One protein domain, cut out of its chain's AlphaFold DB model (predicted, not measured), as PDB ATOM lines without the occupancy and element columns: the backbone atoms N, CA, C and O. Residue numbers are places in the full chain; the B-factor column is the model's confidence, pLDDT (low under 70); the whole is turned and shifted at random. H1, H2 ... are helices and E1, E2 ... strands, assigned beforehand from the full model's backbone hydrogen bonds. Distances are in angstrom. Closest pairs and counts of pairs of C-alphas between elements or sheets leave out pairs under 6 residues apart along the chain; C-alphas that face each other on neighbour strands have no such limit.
ATOM      1  N   PHE A   7     211.949 193.422 228.663       91.62
ATOM      2  CA  PHE A   7     212.923 192.719 227.850       91.62
ATOM      3  C   PHE A   7     214.292 193.341 228.058       91.62
ATOM      4  O   PHE A   7     214.415 194.564 228.158       91.62
ATOM      5  N   GLU A   8     215.308 192.500 228.134       94.12
ATOM      6  CA  GLU A   8     216.697 192.913 228.257       94.12
ATOM      7  C   GLU A   8     217.582 191.880 227.574       94.12
ATOM      8  O   GLU A   8     217.349 190.685 227.715       94.12
ATOM      9  N   THR A   9     218.601 192.329 226.852       94.75
ATOM     10  CA  THR A   9     219.580 191.421 226.254       94.75
ATOM     11  C   THR A   9     220.732 191.224 227.227       94.75
ATOM     12  O   THR A   9     221.370 192.195 227.640       94.75
ATOM     13  N   ILE A  10     221.003 189.973 227.596       94.56
ATOM     14  CA  ILE A  10     222.126 189.597 228.459       94.56
ATOM     15  C   ILE A  10     222.913 188.490 227.764       94.56
ATOM     16  O   ILE A  10     222.347 187.638 227.082       94.56
ATOM     17  N   GLU A  11     224.232 188.540 227.902       92.44
ATOM     18  CA  GLU A  11     225.115 187.513 227.368       92.44
ATOM     19  C   GLU A  11     224.978 186.205 228.159       92.44
ATOM     20  O   GLU A  11     224.975 186.219 229.390       92.44
ATOM     21  N   LEU A  12     224.864 185.089 227.441       89.12
ATOM     22  CA  LEU A  12     224.834 183.736 227.986       89.12
ATOM     23  C   LEU A  12     225.596 182.816 227.018       89.12
ATOM     24  O   LEU A  12     225.310 182.804 225.818       89.12
ATOM     25  N   PHE A  13     226.614 182.100 227.507       88.94
ATOM     26  CA  PHE A  13     227.590 181.357 226.695       88.94
ATOM     27  C   PHE A  13     228.247 182.204 225.592       88.94
ATOM     28  O   PHE A  13     228.385 181.753 224.453       88.94
ATOM     29  N   GLY A  14     228.593 183.459 225.891       87.75
ATOM     30  CA  GLY A  14     229.210 184.375 224.923       87.75
ATOM     31  C   GLY A  14     228.277 184.865 223.808       87.75
ATOM     32  O   GLY A  14     228.740 185.491 222.859       87.75
ATOM     33  N   ASN A  15     226.974 184.576 223.888       88.75
ATOM     34  CA  ASN A  15     225.988 184.980 222.889       88.75
ATOM     35  C   ASN A  15     224.954 185.940 223.493       88.75
ATOM     36  O   ASN A  15     224.524 185.732 224.629       88.75
ATOM     37  N   PRO A  16     224.508 186.973 222.755       91.75
ATOM     38  CA  PRO A  16     223.429 187.841 223.208       91.75
ATOM     39  C   PRO A  16     222.101 187.076 223.214       91.75
ATOM     40  O   PRO A  16     221.657 186.577 222.181       91.75
ATOM     41  N   VAL A  17     221.446 187.018 224.373       92.06
ATOM     42  CA  VAL A  17     220.164 186.331 224.563       92.06
ATOM     43  C   VAL A  17     219.118 187.318 225.066       92.06
ATOM     44  O   VAL A  17     219.372 188.092 225.989       92.06
ATOM     45  N   GLU A  18     217.924 187.291 224.471       94.56
ATOM     46  CA  GLU A  18     216.791 188.079 224.960       94.56
ATOM     47  C   GLU A  18     216.226 187.447 226.238       94.56
ATOM     48  O   GLU A  18     215.787 186.297 226.241       94.56
ATOM     49  N   ILE A  19     216.195 188.211 227.323       94.06
ATOM     50  CA  ILE A  19     215.593 187.812 228.589       94.06
ATOM     51  C   ILE A  19     214.285 188.579 228.776       94.06
ATOM     52  O   ILE A  19     214.273 189.807 228.892       94.06
ATOM     53  N   GLU A  20     213.175 187.851 228.832       90.25
ATOM     54  CA  GLU A  20     211.887 188.362 229.279       90.25
ATOM     55  C   GLU A  20     211.759 188.177 230.791       90.25
ATOM     56  O   GLU A  20     211.604 187.071 231.308       90.25
ATOM     57  N   TRP A  21     211.764 189.287 231.511       88.38
ATOM     58  CA  TRP A  21     211.555 189.316 232.948       88.38
ATOM     59  C   TRP A  21     210.080 189.554 233.248       88.38
ATOM     60  O   TRP A  21     209.538 190.648 233.025       88.38
ATOM     61  N   TYR A  22     209.424 188.525 233.772       82.81
ATOM     62  CA  TYR A  22     208.013 188.572 234.108       82.81
ATOM     63  C   TYR A  22     207.766 189.311 235.430       82.81
ATOM     64  O   TYR A  22     208.692 189.706 236.145       82.81
ATOM     65  N   TYR A  23     206.493 189.609 235.702       75.62
ATOM     66  CA  TYR A  23     206.075 190.662 236.632       75.62
ATOM     67  C   TYR A  23     206.759 190.613 238.007       75.62
ATOM     68  O   TYR A  23     207.179 191.663 238.507       75.62
ATOM     69  N   MET A  24     206.890 189.429 238.612       77.62
ATOM     70  CA  MET A  24     207.454 189.310 239.956       77.62
ATOM     71  C   MET A  24     208.978 189.383 239.921       77.62
ATOM     72  O   MET A  24     209.557 190.149 240.693       77.62
ATOM     73  N   ALA A  25     209.629 188.701 238.974       82.69
ATOM     74  CA  ALA A  25     211.080 188.810 238.803       82.69
ATOM     75  C   ALA A  25     211.528 190.253 238.534       82.69
ATOM     76  O   ALA A  25     212.472 190.730 239.162       82.69
ATOM     77  N   LYS A  26     210.795 190.996 237.699       82.56
ATOM     78  CA  LYS A  26     211.020 192.434 237.484       82.56
ATOM     79  C   LYS A  26     210.951 193.247 238.773       82.56
ATOM     80  O   LYS A  26     211.727 194.182 238.964       82.56
ATOM     81  N   ARG A  27     209.975 192.944 239.628       82.38
ATOM     82  CA  ARG A  27     209.727 193.711 240.849       82.38
ATOM     83  C   ARG A  27     210.811 193.478 241.896       82.38
ATOM     84  O   ARG A  27     211.207 194.440 242.553       82.38
ATOM     85  N   GLU A  28     211.288 192.245 242.030       84.69
ATOM     86  CA  GLU A  28     212.328 191.899 243.003       84.69
ATOM     87  C   GLU A  28     213.740 192.226 242.486       84.69
ATOM     88  O   GLU A  28     214.579 192.745 243.226       84.69
ATOM     89  N   LEU A  29     214.008 192.004 241.195       88.81
ATOM     90  CA  LEU A  29     215.318 192.227 240.575       88.81
ATOM     91  C   LEU A  29     215.393 193.571 239.847       88.81
ATOM     92  O   LEU A  29     215.602 193.665 238.636       88.81
ATOM     93  N   LYS A  30     215.283 194.650 240.625       87.06
ATOM     94  CA  LYS A  30     215.378 196.027 240.107       87.06
ATOM     95  C   LYS A  30     216.776 196.383 239.588       87.06
ATOM     96  O   LYS A  30     216.903 197.183 238.666       87.06
ATOM     97  N   SER A  31     217.820 195.785 240.162       92.50
ATOM     98  CA  SER A  31     219.219 196.057 239.809       92.50
ATOM     99  C   SER A  31     219.692 195.188 238.647       92.50
ATOM    100  O   SER A  31     219.534 193.968 238.690       92.50
ATOM    101  N   TYR A  32     220.340 195.816 237.661       92.00
ATOM    102  CA  TYR A  32     221.001 195.125 236.551       92.00
ATOM    103  C   TYR A  32     222.010 194.079 237.037       92.00
ATOM    104  O   TYR A  32     221.991 192.943 236.575       92.00
ATOM    105  N   ASN A  33     222.828 194.420 238.038       93.56
ATOM    106  CA  ASN A  33     223.844 193.503 238.562       93.56
ATOM    107  C   ASN A  33     223.214 192.232 239.141       93.56
ATOM    108  O   ASN A  33     223.669 191.136 238.839       93.56
ATOM    109  N   LYS A  34     222.101 192.361 239.879       93.38
ATOM    110  CA  LYS A  34     221.386 191.195 240.422       93.38
ATOM    111  C   LYS A  34     220.803 190.311 239.320       93.38
ATOM    112  O   LYS A  34     220.840 189.091 239.430       93.38
ATOM    113  N   ARG A  35     220.281 190.917 238.252       94.56
ATOM    114  CA  ARG A  35     219.781 190.180 237.083       94.56
ATOM    115  C   ARG A  35     220.897 189.433 236.368       94.56
ATOM    116  O   ARG A  35     220.732 188.259 236.062       94.56
ATOM    117  N   LYS A  36     222.047 190.081 236.177       94.50
ATOM    118  CA  LYS A  36     223.235 189.463 235.582       94.50
ATOM    119  C   LYS A  36     223.759 188.295 236.422       94.50
ATOM    120  O   LYS A  36     224.064 187.249 235.869       94.50
ATOM    121  N   GLU A  37     223.803 188.439 237.746       93.88
ATOM    122  CA  GLU A  37     224.146 187.342 238.664       93.88
ATOM    123  C   GLU A  37     223.202 186.140 238.510       93.88
ATOM    124  O   GLU A  37     223.665 185.003 238.451       93.88
ATOM    125  N   LEU A  38     221.889 186.383 238.403       93.81
ATOM    126  CA  LEU A  38     220.912 185.314 238.192       93.81
ATOM    127  C   LEU A  38     221.120 184.617 236.837       93.81
ATOM    128  O   LEU A  38     221.075 183.392 236.767       93.81
ATOM    129  N   VAL A  39     221.383 185.375 235.768       94.00
ATOM    130  CA  VAL A  39     221.670 184.809 234.438       94.00
ATOM    131  C   VAL A  39     222.967 183.996 234.442       94.00
ATOM    132  O   VAL A  39     223.021 182.933 233.834       94.00
ATOM    133  N   PHE A  40     223.986 184.413 235.192       92.69
ATOM    134  CA  PHE A  40     225.204 183.621 235.352       92.69
ATOM    135  C   PHE A  40     224.960 182.308 236.118       92.69
ATOM    136  O   PHE A  40     225.550 181.275 235.806       92.69
ATOM    137  N   ALA A  41     224.061 182.314 237.108       92.19
ATOM    138  CA  ALA A  41     223.623 181.079 237.759       92.19
ATOM    139  C   ALA A  41     222.860 180.163 236.784       92.19
ATOM    140  O   ALA A  41     223.080 178.953 236.785       92.19
ATOM    141  N   LEU A  42     222.020 180.737 235.914       91.81
ATOM    142  CA  LEU A  42     221.334 179.996 234.852       91.81
ATOM    143  C   LEU A  42     222.320 179.315 233.905       91.81
ATOM    144  O   LEU A  42     222.140 178.144 233.590       91.81
ATOM    145  N   GLU A  43     223.354 180.027 233.467       91.38
ATOM    146  CA  GLU A  43     224.379 179.498 232.569       91.38
ATOM    147  C   GLU A  43     225.030 178.225 233.138       91.38
ATOM    148  O   GLU A  43     225.074 177.194 232.466       91.38
ATOM    149  N   LYS A  44     225.407 178.247 234.424       89.69
ATOM    150  CA  LYS A  44     225.954 177.075 235.132       89.69
ATOM    151  C   LYS A  44     224.978 175.902 235.188       89.69
ATOM    152  O   LYS A  44     225.371 174.754 234.979       89.69
ATOM    153  N   GLU A  45     223.705 176.170 235.474       85.38
ATOM    154  CA  GLU A  45     222.684 175.120 235.527       85.38
ATOM    155  C   GLU A  45     222.398 174.529 234.141       85.38
ATOM    156  O   GLU A  45     222.232 173.315 234.001       85.38
ATOM    157  N   VAL A  46     222.402 175.352 233.092       84.31
ATOM    158  CA  VAL A  46     222.257 174.878 231.712       84.31
ATOM    159  C   VAL A  46     223.438 173.991 231.311       84.31
ATOM    160  O   VAL A  46     223.220 172.930 230.719       84.31
ATOM    161  N   GLU A  47     224.667 174.385 231.656       84.81
ATOM    162  CA  GLU A  47     225.880 173.614 231.367       84.81
ATOM    163  C   GLU A  47     225.862 172.251 232.070       84.81
ATOM    164  O   GLU A  47     226.084 171.213 231.438       84.81
ATOM    165  N   LYS A  48     225.498 172.230 233.357       77.25
ATOM    166  CA  LYS A  48     225.377 171.001 234.152       77.25
ATOM    167  C   LYS A  48     224.360 170.018 233.565       77.25
ATOM    168  O   LYS A  48     224.603 168.814 233.565       77.25
ATOM    169  N   ASN A  49     223.240 170.521 233.048       71.69
ATOM    170  CA  ASN A  49     222.149 169.698 232.521       71.69
ATOM    171  C   ASN A  49     222.251 169.426 231.004       71.69
ATOM    172  O   ASN A  49     221.301 168.893 230.422       71.69
ATOM    173  N   LYS A  50     223.374 169.803 230.361       62.84
ATOM    174  CA  LYS A  50     223.772 169.483 228.971       62.84
ATOM    175  C   LYS A  50     222.601 169.355 227.984       62.84
ATOM    176  O   LYS A  50     222.453 168.356 227.289       62.84
ATOM    177  N   ALA A  51     221.779 170.401 227.914       57.62
ATOM    178  CA  ALA A  51     220.667 170.573 226.976       57.62
ATOM    179  C   ALA A  51     219.387 169.731 227.176       57.62
ATOM    180  O   ALA A  51     218.436 169.980 226.431       57.62
ATOM    181  N   VAL A  52     219.289 168.850 228.181       63.12
ATOM    182  CA  VAL A  52     218.098 167.992 228.391       63.12
ATOM    183  C   VAL A  52     216.877 168.792 228.854       63.12
ATOM    184  O   VAL A  52     215.758 168.539 228.414       63.12
ATOM    185  N   SER A  53     217.084 169.796 229.711       67.44
ATOM    186  CA  SER A  53     215.999 170.623 230.242       67.44
ATOM    187  C   SER A  53     215.885 171.969 229.521       67.44
ATOM    188  O   SER A  53     216.881 172.564 229.096       67.44
ATOM    189  N   ASN A  54     214.650 172.458 229.422       80.06
ATOM    190  CA  ASN A  54     214.322 173.841 229.067       80.06
ATOM    191  C   ASN A  54     213.836 174.638 230.287       80.06
ATOM    192  O   ASN A  54     213.488 175.802 230.146       80.06
ATOM    193  N   PHE A  55     213.796 174.030 231.473       80.25
ATOM    194  CA  PHE A  55     213.313 174.645 232.705       80.25
ATOM    195  C   PHE A  55     214.356 174.519 233.809       80.25
ATOM    196  O   PHE A  55     214.899 173.435 234.032       80.25
ATOM    197  N   PHE A  56     214.605 175.620 234.511       82.81
ATOM    198  CA  PHE A  56     215.623 175.709 235.550       82.81
ATOM    199  C   PHE A  56     215.084 176.471 236.755       82.81
ATOM    200  O   PHE A  56     214.409 177.490 236.600       82.81
ATOM    201  N   PHE A  57     215.401 175.979 237.949       83.06
ATOM    202  CA  PHE A  57     215.140 176.685 239.198       83.06
ATOM    203  C   PHE A  57     216.433 177.322 239.685       83.06
ATOM    204  O   PHE A  57     217.462 176.655 239.756       83.06
ATOM    205  N   LEU A  58     216.374 178.609 240.011       86.44
ATOM    206  CA  LEU A  58     217.526 179.393 240.446       86.44
ATOM    207  C   LEU A  58     217.202 180.032 241.789       86.44
ATOM    208  O   LEU A  58     216.109 180.563 241.967       86.44
ATOM    209  N   GLU A  59     218.140 180.017 242.726       84.81
ATOM    210  CA  GLU A  59     217.966 180.684 244.013       84.81
ATOM    211  C   GLU A  59     218.792 181.971 244.063       84.81
ATOM    212  O   GLU A  59     219.993 181.968 243.791       84.81
ATOM    213  N   GLN A  60     218.156 183.083 244.435       85.12
ATOM    214  CA  GLN A  60     218.852 184.338 244.717       85.12
ATOM    215  C   GLN A  60     218.095 185.127 245.786       85.12
ATOM    216  O   GLN A  60     216.898 185.376 245.666       85.12
ATOM    217  N   ASN A  61     218.796 185.574 246.833       82.12
ATOM    218  CA  ASN A  61     218.217 186.364 247.931       82.12
ATOM    219  C   ASN A  61     216.982 185.711 248.589       82.12
ATOM    220  O   ASN A  61     216.016 186.409 248.889       82.12
ATOM    221  N   LYS A  62     217.011 184.386 248.815       78.00
ATOM    222  CA  LYS A  62     215.898 183.584 249.371       78.00
ATOM    223  C   LYS A  62     214.647 183.505 248.484       78.00
ATOM    224  O   LYS A  62     213.638 182.951 248.909       78.00
ATOM    225  N   ASN A  63     214.705 184.044 247.268       79.75
ATOM    226  CA  ASN A  63     213.675 183.857 246.256       79.75
ATOM    227  C   ASN A  63     214.089 182.718 245.327       79.75
ATOM    228  O   ASN A  63     215.257 182.611 244.947       79.75
ATOM    229  N   ILE A  64     213.110 181.912 244.927       83.06
ATOM    230  CA  ILE A  64     213.285 180.901 243.890       83.06
ATOM    231  C   ILE A  64     212.735 181.475 242.588       83.06
ATOM    232  O   ILE A  64     211.592 181.919 242.528       83.06
ATOM    233  N   PHE A  65     213.545 181.454 241.541       85.38
ATOM    234  CA  PHE A  65     213.192 181.878 240.197       85.38
ATOM    235  C   PHE A  65     212.998 180.657 239.308       85.38
ATOM    236  O   PHE A  65     213.741 179.684 239.414       85.38
ATOM    237  N   LEU A  66     212.009 180.723 238.423       86.31
ATOM    238  CA  LEU A  66     211.832 179.778 237.331       86.31
ATOM    239  C   LEU A  66     212.332 180.439 236.050       86.31
ATOM    240  O   LEU A  66     211.810 181.480 235.651       86.31
ATOM    241  N   ALA A  67     213.314 179.817 235.408       88.25
ATOM    242  CA  ALA A  67     213.807 180.201 234.098       88.25
ATOM    243  C   ALA A  67     213.373 179.165 233.054       88.25
ATOM    244  O   ALA A  67     213.686 177.978 233.173       88.25
ATOM    245  N   MET A  68     212.663 179.619 232.025       87.50
ATOM    246  CA  MET A  68     212.331 178.839 230.838       87.50
ATOM    247  C   MET A  68     213.253 179.265 229.698       87.50
ATOM    248  O   MET A  68     213.257 180.423 229.295       87.50
ATOM    249  N   VAL A  69     214.034 178.327 229.180       86.44
ATOM    250  CA  VAL A  69     215.030 178.537 228.132       86.44
ATOM    251  C   VAL A  69     214.472 178.051 226.800       86.44
ATOM    252  O   VAL A  69     214.174 176.868 226.631       86.44
ATOM    253  N   HIS A  70     214.376 178.956 225.832       82.62
ATOM    254  CA  HIS A  70     214.024 178.647 224.453       82.62
ATOM    255  C   HIS A  70     215.294 178.460 223.626       82.62
ATOM    256  O   HIS A  70     216.233 179.258 223.689       82.62
ATOM    257  N   LYS A  71     215.317 177.375 222.849       81.12
ATOM    258  CA  LYS A  71     216.446 176.996 222.001       81.12
ATOM    259  C   LYS A  71     216.006 176.976 220.539       81.12
ATOM    260  O   LYS A  71     214.933 176.466 220.226       81.12
ATOM    261  N   SER A  72     216.859 177.467 219.648       79.19
ATOM    262  CA  SER A  72     216.755 177.305 218.197       79.19
ATOM    263  C   SER A  72     218.089 176.794 217.669       79.19
ATOM    264  O   SER A  72     219.133 177.333 218.027       79.19
ATOM    265  N   ASN A  73     218.078 175.730 216.861       77.25
ATOM    266  CA  ASN A  73     219.291 175.129 216.288       77.25
ATOM    267  C   ASN A  73     220.406 174.853 217.318       77.25
ATOM    268  O   ASN A  73     221.581 175.057 217.032       77.25
ATOM    269  N   LYS A  74     220.036 174.372 218.516       72.56
ATOM    270  CA  LYS A  74     220.932 174.119 219.669       72.56
ATOM    271  C   LYS A  74     221.522 175.369 220.347       72.56
ATOM    272  O   LYS A  74     222.238 175.212 221.330       72.56
ATOM    273  N   SER A  75     221.158 176.572 219.913       80.94
ATOM    274  CA  SER A  75     221.522 177.837 220.560       80.94
ATOM    275  C   SER A  75     220.362 178.390 221.378       80.94
ATOM    276  O   SER A  75     219.203 178.271 220.982       80.94
ATOM    277  N   ILE A  76     220.656 179.015 222.514       86.56
ATOM    278  CA  ILE A  76     219.644 179.706 223.317       86.56
ATOM    279  C   ILE A  76     219.372 181.059 222.670       86.56
ATOM    280  O   ILE A  76     220.300 181.826 222.446       86.56
ATOM    281  N   ASN A  77     218.111 181.342 222.353       84.81
ATOM    282  CA  ASN A  77     217.716 182.604 221.720       84.81
ATOM    283  C   ASN A  77     216.869 183.491 222.636       84.81
ATOM    284  O   ASN A  77     216.863 184.709 222.470       84.81
ATOM    285  N   ARG A  78     216.171 182.891 223.605       88.81
ATOM    286  CA  ARG A  78     215.288 183.609 224.520       88.81
ATOM    287  C   ARG A  78     215.168 182.889 225.854       88.81
ATOM    288  O   ARG A  78     215.124 181.660 225.894       88.81
ATOM    289  N   VAL A  79     215.053 183.642 226.940       88.75
ATOM    290  CA  VAL A  79     214.765 183.109 228.275       88.75
ATOM    291  C   VAL A  79     213.618 183.891 228.892       88.75
ATOM    292  O   VAL A  79     213.606 185.113 228.832       88.75
ATOM    293  N   VAL A  80     212.668 183.199 229.510       87.31
ATOM    294  CA  VAL A  80     211.614 183.817 230.322       87.31
ATOM    295  C   VAL A  80     211.905 183.532 231.788       87.31
ATOM    296  O   VAL A  80     212.107 182.375 232.151       87.31
ATOM    297  N   ILE A  81     211.928 184.564 232.631       87.31
ATOM    298  CA  ILE A  81     212.226 184.439 234.062       87.31
ATOM    299  C   ILE A  81     211.085 185.019 234.892       87.31
ATOM    300  O   ILE A  81     210.694 186.172 234.699       87.31
ATOM    301  N   ASP A  82     210.604 184.252 235.871       84.56
ATOM    302  CA  ASP A  82     209.707 184.747 236.919       84.56
ATOM    303  C   ASP A  82     210.066 184.198 238.308       84.56
ATOM    304  O   ASP A  82     210.966 183.371 238.447       84.56
ATOM    305  N   ILE A  83     209.368 184.662 239.345       78.81
ATOM    306  CA  ILE A  83     209.525 184.181 240.722       78.81
ATOM    307  C   ILE A  83     208.475 183.130 241.059       78.81
ATOM    308  O   ILE A  83     207.279 183.321 240.846       78.81
ATOM    309  N   VAL A  84     208.940 182.046 241.669       73.94
ATOM    310  CA  VAL A  84     208.111 181.050 242.342       73.94
ATOM    311  C   VAL A  84     207.656 181.637 243.680       73.94
ATOM    312  O   VAL A  84     208.483 182.115 244.450       73.94
ATOM    313  N   ASP A  85     206.343 181.621 243.929       64.94
ATOM    314  CA  ASP A  85     205.657 182.308 245.037       64.94
ATOM    315  C   ASP A  85     206.477 182.409 246.350       64.94
ATOM    316  O   ASP A  85     206.790 181.386 246.961       64.94
ATOM    317  N   PRO A  86     206.781 183.624 246.846       51.22
ATOM    318  CA  PRO A  86     207.511 183.815 248.101       51.22
ATOM    319  C   PRO A  86     206.719 183.418 249.362       51.22
ATOM    320  O   PRO A  86     207.307 183.319 250.435       51.22
ATOM    321  N   LYS A  87     205.400 183.183 249.277       56.22
ATOM    322  CA  LYS A  87     204.574 182.660 250.388       56.22
ATOM    323  C   LYS A  87     204.501 181.134 250.418       56.22
ATOM    324  O   LYS A  87     203.725 180.563 251.189       56.22
ATOM    325  N   ARG A  88     205.269 180.453 249.570       54.59
ATOM    326  CA  ARG A  88     205.200 179.003 249.453       54.59
ATOM    327  C   ARG A  88     205.716 178.340 250.731       54.59
ATOM    328  O   ARG A  88     206.874 178.478 251.100       54.59
TER     329      ARG A  88
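AT A GLANCE: This is residues 7 to 88 of the 133 residues of an uncharacterized protein of Rhodobacteraceae bacterium (UniProt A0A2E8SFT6). A strongly twisted sheet of five strands curls like part of a barrel round one long helix, H2, and leaves it on one face of the sheet. A short helix, H1, sits beside strand E5 of the sheet, at the sheet's level. The printed part has 82 residues, with five named strands and two named helices in the order E1, E2, H1, H2, E3, E4, E5; the sheet runs E1, E2, E5, E4, E3 and is mixed. The class is mixed, helices and strands, and the whole is compact, with a radius of gyration of the C-alphas of 11.9 A, yet elongated in outline, spanning 37 by 23 by 17 A.

HOW THE PARTS SIT: In the sheet, E5, residues 75 to 84, is an inner strand that bends by 57 degrees at residue 78. Its parallel neighbour is E2, residues 15 to 21, at 28 degrees between their directions, with N 20 and O 79 at 2.8 A. E2 forms an antiparallel hairpin with the edge strand E1, residues 7 to 12, where N 10 and O 17 are 3.0 A apart. E5 forms another hairpin with E4, residues 63 to 72, antiparallel at 158 degrees, with N 68 and O 80 at 2.8 A. E4 also forms a hairpin with the edge strand E3, residues 55 to 60, where N 58 and O 65 are 2.9 A apart. E3, E4 and E5 make a meander, each strand the antiparallel neighbour of the one before. From edge to edge the strands' lines turn by 86 degrees and the way across the sheet by 95 degrees. H2, residues 32 to 48, is on the sheet in two layers, a helix on one face of a sheet. Its closest C-alphas to E3 are those of Leu 42 and Leu 58, 6.8 A apart, and to E1 those of Glu 43 and Leu 12, 6.3 A apart. H1, residues 23 to 28, is on the sheet at its level, with a height of 3.4 A; the closest C-alphas of H1 and E5 are those of Ala 25 and Asp 82, 4.7 A apart. H1 and H2 are apart. In both helices every O i to N i+4 pair is within hydrogen-bond range.

IN THESE COORDINATES: E4 is 29.0 A from first to last C-alpha, E5 25.8 A, H2 24.6 A, E2 18.1 A, E3 16.4 A, E1 14.9 A and H1 9.0 A. E1 begins at C-alpha 7, (212.923, 192.719, 227.850). H2 begins at C-alpha 32, (221.001, 195.125, 236.551), and E5 ends at C-alpha 84, (208.111, 181.050, 242.342).

THE WHOLE: The C-alphas of Asn 73 and Lys 87 are the two farthest apart, at 37.9 A. The printed part has no cut. No link is long; the link from H2 to E3 is short, with 6 residues, and the others are tight. The mean pLDDT of the printed part is 83.8, and residues 50 to 53 and 85 to 88 are under 70.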